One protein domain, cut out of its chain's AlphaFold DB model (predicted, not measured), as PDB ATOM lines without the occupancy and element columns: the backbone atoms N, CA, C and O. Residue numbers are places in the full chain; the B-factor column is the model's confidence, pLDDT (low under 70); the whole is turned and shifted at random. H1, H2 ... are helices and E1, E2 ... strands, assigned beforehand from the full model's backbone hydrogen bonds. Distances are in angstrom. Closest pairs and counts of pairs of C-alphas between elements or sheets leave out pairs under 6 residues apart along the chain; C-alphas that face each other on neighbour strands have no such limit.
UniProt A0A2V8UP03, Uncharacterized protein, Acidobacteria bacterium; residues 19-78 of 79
ATOM      1  N   ILE A  19      93.713  26.303  28.755       93.88
ATOM      2  CA  ILE A  19      95.166  26.227  28.646       93.88
ATOM      3  C   ILE A  19      95.494  25.523  27.329       93.88
ATOM      4  O   ILE A  19      95.208  24.339  27.159       93.88
ATOM      5  N   LYS A  20      96.068  26.273  26.386       92.19
ATOM      6  CA  LYS A  20      96.335  25.800  25.017       92.19
ATOM      7  C   LYS A  20      97.735  25.207  24.833       92.19
ATOM      8  O   LYS A  20      97.989  24.538  23.840       92.19
ATOM      9  N   CYS A  21      98.638  25.471  25.777       89.94
ATOM     10  CA  CYS A  21     100.037  25.074  25.700       89.94
ATOM     11  C   CYS A  21     100.441  24.371  26.992       89.94
ATOM     12  O   CYS A  21     100.329  24.952  28.068       89.94
ATOM     13  N   VAL A  22     100.905  23.130  26.859       92.62
ATOM     14  CA  VAL A  22     101.562  22.364  27.921       92.62
ATOM     15  C   VAL A  22     102.722  21.631  27.262       92.62
ATOM     16  O   VAL A  22     102.522  20.690  26.494       92.62
ATOM     17  N   SER A  23     103.938  22.103  27.496       91.31
ATOM     18  CA  SER A  23     105.133  21.685  26.760       91.31
ATOM     19  C   SER A  23     105.838  20.487  27.386       91.31
ATOM     20  O   SER A  23     106.708  19.892  26.753       91.31
ATOM     21  N   SER A  24     105.499  20.113  28.624       96.62
ATOM     22  CA  SER A  24     106.150  18.992  29.301       96.62
ATOM     23  C   SER A  24     105.229  18.226  30.257       96.62
ATOM     24  O   SER A  24     104.299  18.798  30.828       96.62
ATOM     25  N   PRO A  25     105.520  16.937  30.525       96.44
ATOM     26  CA  PRO A  25     104.817  16.172  31.553       96.44
ATOM     27  C   PRO A  25     104.917  16.796  32.952       96.44
ATOM     28  O   PRO A  25     104.024  16.616  33.773       96.44
ATOM     29  N   ALA A  26     106.005  17.514  33.256       96.38
ATOM     30  CA  ALA A  26     106.168  18.200  34.537       96.38
ATOM     31  C   ALA A  26     105.173  19.361  34.679       96.38
ATOM     32  O   ALA A  26     104.497  19.470  35.700       96.38
ATOM     33  N   GLU A  27     105.022  20.165  33.629       95.81
ATOM     34  CA  GLU A  27     104.028  21.237  33.568       95.81
ATOM     35  C   GLU A  27     102.604  20.679  33.669       95.81
ATOM     36  O   GLU A  27     101.820  21.136  34.497       95.81
ATOM     37  N   ALA A  28     102.309  19.603  32.931       95.56
ATOM     38  CA  ALA A  28     101.022  18.912  32.992       95.56
ATOM     39  C   ALA A  28     100.661  18.435  34.412       95.56
ATOM     40  O   ALA A  28      99.485  18.437  34.775       95.56
ATOM     41  N   ARG A  29     101.646  18.049  35.238       95.56
ATOM     42  CA  ARG A  29     101.447  17.684  36.659       95.56
ATOM     43  C   ARG A  29     101.263  18.893  37.569       95.56
ATOM     44  O   ARG A  29     100.534  18.794  38.549       95.56
ATOM     45  N   ALA A  30     101.914  20.008  37.254       96.38
ATOM     46  CA  ALA A  30     101.865  21.227  38.056       96.38
ATOM     47  C   ALA A  30     100.567  22.030  37.863       96.38
ATOM     48  O   ALA A  30     100.275  22.910  38.670       96.38
ATOM     49  N   LEU A  31      99.778  21.733  36.819       94.88
ATOM     50  CA  LEU A  31      98.517  22.432  36.572       94.88
ATOM     51  C   LEU A  31      97.566  22.351  37.779       94.88
ATOM     52  O   LEU A  31      97.415  21.260  38.345       94.88
ATOM     53  N   PRO A  32      96.891  23.453  38.148       94.75
ATOM     54  CA  PRO A  32      95.915  23.450  39.227       94.75
ATOM     55  C   PRO A  32      94.783  22.427  39.022       94.75
ATOM     56  O   PRO A  32      94.389  22.134  37.888       94.75
ATOM     57  N   PRO A  33      94.214  21.887  40.112       93.31
ATOM     58  CA  PRO A  33      92.965  21.140  40.047       93.31
ATOM     59  C   PRO A  33      91.854  21.964  39.380       93.31
ATOM     60  O   PRO A  33      91.765  23.181  39.554       93.31
ATOM     61  N   GLY A  34      90.998  21.311  38.598       92.62
ATOM     62  CA  GLY A  34      89.915  21.975  37.868       92.62
ATOM     63  C   GLY A  34      90.331  22.741  36.607       92.62
ATOM     64  O   GLY A  34      89.441  23.249  35.922       92.62
ATOM     65  N   SER A  35      91.626  22.816  36.273       95.25
ATOM     66  CA  SER A  35      92.089  23.405  35.012       95.25
ATOM     67  C   SER A  35      91.481  22.702  33.796       95.25
ATOM     68  O   SER A  35      91.266  21.489  33.796       95.25
ATOM     69  N   VAL A  36      91.230  23.480  32.741       95.06
ATOM     70  CA  VAL A  36      90.788  22.979  31.438       95.06
ATOM     71  C   VAL A  36      91.930  23.157  30.454       95.06
ATOM     72  O   VAL A  36      92.421  24.268  30.262       95.06
ATOM     73  N   VAL A  37      92.357  22.060  29.845       94.94
ATOM     74  CA  VAL A  37      93.409  22.033  28.826       94.94
ATOM     75  C   VAL A  37      92.771  21.608  27.518       94.94
ATOM     76  O   VAL A  37      91.863  20.778  27.528       94.94
ATOM     77  N   GLY A  38      93.198  22.167  26.395       94.62
ATOM     78  CA  GLY A  38      92.657  21.741  25.114       94.62
ATOM     79  C   GLY A  38      93.168  22.521  23.925       94.62
ATOM     80  O   GLY A  38      93.834  23.547  24.062       94.62
ATOM     81  N   ASP A  39      92.819  22.021  22.750       92.12
ATOM     82  CA  ASP A  39      93.199  22.592  21.469       92.12
ATOM     83  C   ASP A  39      92.029  22.575  20.467       92.12
ATOM     84  O   ASP A  39      90.921  22.108  20.750       92.12
ATOM     85  N   LEU A  40      92.310  23.106  19.279       90.69
ATOM     86  CA  LEU A  40      91.415  23.124  18.121       90.69
ATOM     87  C   LEU A  40      91.737  22.033  17.092       90.69
ATOM     88  O   LEU A  40      91.195  22.046  15.988       90.69
ATOM     89  N   TYR A  41      92.666  21.137  17.414       86.62
ATOM     90  CA  TYR A  41      93.292  20.223  16.464       86.62
ATOM     91  C   TYR A  41      93.088  18.752  16.843       86.62
ATOM     92  O   TYR A  41      93.737  17.885  16.269       86.62
ATOM     93  N   GLY A  42      92.173  18.450  17.767       80.31
ATOM     94  CA  GLY A  42      91.843  17.071  18.134       80.31
ATOM     95  C   GLY A  42      92.687  16.509  19.280       80.31
ATOM     96  O   GLY A  42      92.800  15.296  19.406       80.31
ATOM     97  N   GLY A  43      93.333  17.360  20.078       76.00
ATOM     98  CA  GLY A  43      94.273  16.965  21.130       76.00
ATOM     99  C   GLY A  43      95.683  16.646  20.621       76.00
ATOM    100  O   GLY A  43      96.537  16.247  21.409       76.00
ATOM    101  N   VAL A  44      95.951  16.826  19.324       82.69
ATOM    102  CA  VAL A  44      97.223  16.447  18.680       82.69
ATOM    103  C   VAL A  44      98.354  17.443  18.927       82.69
ATOM    104  O   VAL A  44      99.503  17.156  18.592       82.69
ATOM    105  N   THR A  45      98.068  18.631  19.473       88.25
ATOM    106  CA  THR A  45      99.133  19.593  19.804       88.25
ATOM    107  C   THR A  45      99.901  19.209  21.065       88.25
ATOM    108  O   THR A  45     100.975  19.757  21.318       88.25
ATOM    109  N   PHE A  46      99.381  18.263  21.845       90.94
ATOM    110  CA  PHE A  46     100.035  17.734  23.032       90.94
ATOM    111  C   PHE A  46     100.811  16.468  22.670       90.94
ATOM    112  O   PHE A  46     100.317  15.603  21.955       90.94
ATOM    113  N   SER A  47     102.035  16.338  23.183       94.44
ATOM    114  CA  SER A  47     102.779  15.084  23.036       94.44
ATOM    115  C   SER A  47     102.089  13.956  23.801       94.44
ATOM    116  O   SER A  47     101.474  14.206  24.839       94.44
ATOM    117  N   ASP A  48     102.268  12.708  23.363       94.31
ATOM    118  CA  ASP A  48     101.679  11.532  24.023       94.31
ATOM    119  C   ASP A  48     101.995  11.485  25.525       94.31
ATOM    120  O   ASP A  48     101.141  11.173  26.351       94.31
ATOM    121  N   ALA A  49     103.217  11.871  25.907       95.81
ATOM    122  CA  ALA A  49     103.631  11.927  27.305       95.81
ATOM    123  C   ALA A  49     102.868  12.994  28.112       95.81
ATOM    124  O   ALA A  49     102.586  12.787  29.294       95.81
ATOM    125  N   VAL A  50     102.540  14.137  27.501       96.19
ATOM    126  CA  VAL A  50     101.711  15.182  28.119       96.19
ATOM    127  C   VAL A  50     100.260  14.723  28.192       96.19
ATOM    128  O   VAL A  50      99.669  14.782  29.270       96.19
ATOM    129  N   ALA A  51      99.710  14.224  27.084       94.88
ATOM    130  CA  ALA A  51      98.335  13.746  27.006       94.88
ATOM    131  C   ALA A  51      98.064  12.661  28.055       94.88
ATOM    132  O   ALA A  51      97.122  12.792  28.832       94.88
ATOM    133  N   HIS A  52      98.966  11.685  28.184       96.12
ATOM    134  CA  HIS A  52      98.873  10.625  29.185       96.12
ATOM    135  C   HIS A  52      98.809  11.161  30.624       96.12
ATOM    136  O   HIS A  52      98.011  10.702  31.443       96.12
ATOM    137  N   VAL A  53      99.631  12.165  30.952       97.25
ATOM    138  CA  VAL A  53      99.590  12.792  32.280       97.25
ATOM    139  C   VAL A  53      98.267  13.520  32.499       97.25
ATOM    140  O   VAL A  53      97.677  13.376  33.569       97.25
ATOM    141  N   LEU A  54      97.786  14.284  31.520       96.12
ATOM    142  CA  LEU A  54      96.512  15.000  31.629       96.12
ATOM    143  C   LEU A  54      95.334  14.027  31.795       96.12
ATOM    144  O   LEU A  54      94.481  14.248  32.654       96.12
ATOM    145  N   GLU A  55      95.328  12.925  31.046       96.12
ATOM    146  CA  GLU A  55      94.338  11.846  31.157       96.12
ATOM    147  C   GLU A  55      94.346  11.194  32.530       96.12
ATOM    148  O   GLU A  55      93.292  11.079  33.150       96.12
ATOM    149  N   SER A  56      95.523  10.863  33.069       96.88
ATOM    150  CA  SER A  56      95.637  10.291  34.420       96.88
ATOM    151  C   SER A  56      95.071  11.204  35.518       96.88
ATOM    152  O   SER A  56      94.716  10.745  36.603       96.88
ATOM    153  N   ARG A  57      94.973  12.509  35.237       96.38
ATOM    154  CA  ARG A  57      94.460  13.543  36.142       96.38
ATOM    155  C   ARG A  57      93.002  13.923  35.870       96.38
ATOM    156  O   ARG A  57      92.493  14.844  36.515       96.38
ATOM    157  N   SER A  58      92.327  13.237  34.952       95.69
ATOM    158  CA  SER A  58      90.929  13.473  34.601       95.69
ATOM    159  C   SER A  58      90.087  12.222  34.813       95.69
ATOM    160  O   SER A  58      90.447  11.133  34.390       95.69
ATOM    161  N   LEU A  59      88.910  12.376  35.418       93.50
ATOM    162  CA  LEU A  59      87.931  11.286  35.522       93.50
ATOM    163  C   LEU A  59      87.224  10.970  34.198       93.50
ATOM    164  O   LEU A  59      86.628   9.906  34.070       93.50
ATOM    165  N   ARG A  60      87.204  11.915  33.252       91.94
ATOM    166  CA  ARG A  60      86.402  11.812  32.018       91.94
ATOM    167  C   ARG A  60      87.242  11.705  30.749       91.94
ATOM    168  O   ARG A  60      86.679  11.391  29.709       91.94
ATOM    169  N   GLY A  61      88.545  11.965  30.840       94.25
ATOM    170  CA  GLY A  61      89.432  12.011  29.683       94.25
ATOM    171  C   GLY A  61      89.110  13.168  28.734       94.25
ATOM    172  O   GLY A  61      88.472  14.160  29.115       94.25
ATOM    173  N   TRP A  62      89.584  13.037  27.497       94.31
ATOM    174  CA  TRP A  62      89.341  13.997  26.426       94.31
ATOM    175  C   TRP A  62      87.891  13.961  25.947       94.31
ATOM    176  O   TRP A  62      87.258  12.911  25.872       94.31
ATOM    177  N   ARG A  63      87.366  15.133  25.596       94.31
ATOM    178  CA  ARG A  63      86.024  15.297  25.041       94.31
ATOM    179  C   ARG A  63      85.995  16.415  24.016       94.31
ATOM    180  O   ARG A  63      86.664  17.436  24.183       94.31
ATOM    181  N   GLU A  64      85.148  16.245  23.017       94.06
ATOM    182  CA  GLU A  64      84.833  17.303  22.071       94.06
ATOM    183  C   GLU A  64      83.739  18.212  22.638       94.06
ATOM    184  O   GLU A  64      82.743  17.746  23.199       94.06
ATOM    185  N   VAL A  65      83.930  19.523  22.516       91.12
ATOM    186  CA  VAL A  65      82.944  20.532  22.908       91.12
ATOM    187  C   VAL A  65      82.878  21.630  21.855       91.12
ATOM    188  O   VAL A  65      83.900  22.087  21.354       91.12
ATOM    189  N   ALA A  66      81.670  22.091  21.542       90.88
ATOM    190  CA  ALA A  66      81.481  23.261  20.696       90.88
ATOM    191  C   ALA A  66      81.533  24.532  21.557       90.88
ATOM    192  O   ALA A  66      80.742  24.689  22.488       90.88
ATOM    193  N   ILE A  67      82.463  25.439  21.254       86.31
ATOM    194  CA  ILE A  67      82.606  26.742  21.915       86.31
ATOM    195  C   ILE A  67      82.697  27.810  20.831       86.31
ATOM    196  O   ILE A  67      83.610  27.770  20.009       86.31
ATOM    197  N   ALA A  68      81.763  28.768  20.852       85.50
ATOM    198  CA  ALA A  68      81.673  29.843  19.858       85.50
ATOM    199  C   ALA A  68      81.724  29.314  18.409       85.50
ATOM    200  O   ALA A  68      82.523  29.778  17.600       85.50
ATOM    201  N   ASP A  69      80.915  28.289  18.122       85.06
ATOM    202  CA  ASP A  69      80.825  27.600  16.824       85.06
ATOM    203  C   ASP A  69      82.113  26.900  16.352       85.06
ATOM    204  O   ASP A  69      82.213  26.468  15.202       85.06
ATOM    205  N   VAL A  70      83.092  26.724  17.244       87.12
ATOM    206  CA  VAL A  70      84.326  25.983  16.966       87.12
ATOM    207  C   VAL A  70      84.389  24.722  17.823       87.12
ATOM    208  O   VAL A  70      84.128  24.763  19.025       87.12
ATOM    209  N   SER A  71      84.744  23.593  17.202       90.31
ATOM    210  CA  SER A  71      84.976  22.338  17.919       90.31
ATOM    211  C   SER A  71      86.334  22.369  18.617       90.31
ATOM    212  O   SER A  71      87.364  22.590  17.980       90.31
ATOM    213  N   TRP A  72      86.323  22.151  19.927       93.25
ATOM    214  CA  TRP A  72      87.501  22.026  20.771       93.25
ATOM    215  C   TRP A  72      87.614  20.608  21.293       93.25
ATOM    216  O   TRP A  72      86.624  20.033  21.741       93.25
ATOM    217  N   THR A  73      88.834  20.091  21.348       94.94
ATOM    218  CA  THR A  73      89.139  18.895  22.132       94.94
ATOM    219  C   THR A  73      89.727  19.334  23.456       94.94
ATOM    220  O   THR A  73      90.802  19.932  23.502       94.94
ATOM    221  N   ILE A  74      88.990  19.089  24.538       95.00
ATOM    222  CA  ILE A  74      89.368  19.526  25.880       95.00
ATOM    223  C   ILE A  74      89.451  18.357  26.849       95.00
ATOM    224  O   ILE A  74      88.747  17.358  26.720       95.00
ATOM    225  N   ILE A  75      90.234  18.548  27.898       95.88
ATOM    226  CA  ILE A  75      90.284  17.706  29.079       95.88
ATOM    227  C   ILE A  75      90.185  18.585  30.320       95.88
ATOM    228  O   ILE A  75      90.811  19.641  30.425       95.88
ATOM    229  N   GLN A  76      89.343  18.167  31.259       95.81
ATOM    230  CA  GLN A  76      89.178  18.851  32.535       95.81
ATOM    231  C   GLN A  76      89.867  18.042  33.625       95.81
ATOM    232  O   GLN A  76      89.556  16.861  33.809       95.81
ATOM    233  N   LEU A  77      90.776  18.686  34.348       95.69
ATOM    234  CA  LEU A  77      91.461  18.075  35.477       95.69
ATOM    235  C   LEU A  77      90.526  18.008  36.683       95.69
ATOM    236  O   LEU A  77      89.684  18.889  36.890       95.69
ATOM    237  N   ASN A  78      90.680  16.962  37.486       93.00
ATOM    238  CA  ASN A  78      89.898  16.782  38.705       93.00
ATOM    239  C   ASN A  78      90.109  17.968  39.658       93.00
ATOM    240  O   ASN A  78      91.194  18.554  39.671       93.00
TER     241      ASN A  78
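This is residues 19 to 78 of the 79 residues of an uncharacterized protein of Acidobacteria bacterium (UniProt A0A2V8UP03). A small, strongly twisted sheet of three strands has two short helices, H1 and H2, together at one end, while the turn of the E2-E3 hairpin lies at the other end of the longest axis. H2 only grazes the sheet with residues 51 to 55, and H1 is joined to the body beside H2. The printed part has 60 residues, with elements in the order H1, E1, H2, E2, E3; the sheet, order E1, E3, E2, is antiparallel and the class is mixed. It is compact, with a radius of gyration of the C-alphas of 10.6 A, and elongated in outline, spanning 32 by 20 by 15 A.

The inner strand E3, residues 70 to 76, is antiparallel to the edge strand E1, residues 36 to 39, at 141 degrees; N 37 and O 75 are within hydrogen-bond range at 2.9 A. The other edge strand, E2, residues 62 to 67, forms a hairpin with E3 at 138 degrees, with N 65 and O 72 2.8 A apart. H2, residues 48 to 56, is on the sheet but only grazes it; its closest C-alphas to E3 are those of Leu 54 and Ile 75, 7.3 A. E1, H2 and E2 form a split strand-helix-strand unit, two strands running the same way with E3 between them, and its crossover is right-handed. H1, residues 25 to 30, touches H2, the closest C-alphas being those of Pro 25 and Val 50, 4.7 A. They run the same way at a shallow tilt of 34 degrees, only just short of steep. H1 is not on the sheet and is apart from E2 and E3. In H1 and H2 every O i to N i+4 pair is within hydrogen-bond range.

H1 begins at C-alpha 25 (104.817, 16.172, 31.553). E1 is 10.3 A long, H2 12.1 A and E2 15.1 A. E3, 17.8 A, ends at C-alpha 76 (89.178, 18.851, 32.535).

The two farthest C-alphas, of Ala 26 and Asp 69, are 32.3 A apart. The printed part has no cut, no link is long, and no printed residue is under 70 in pLDDT.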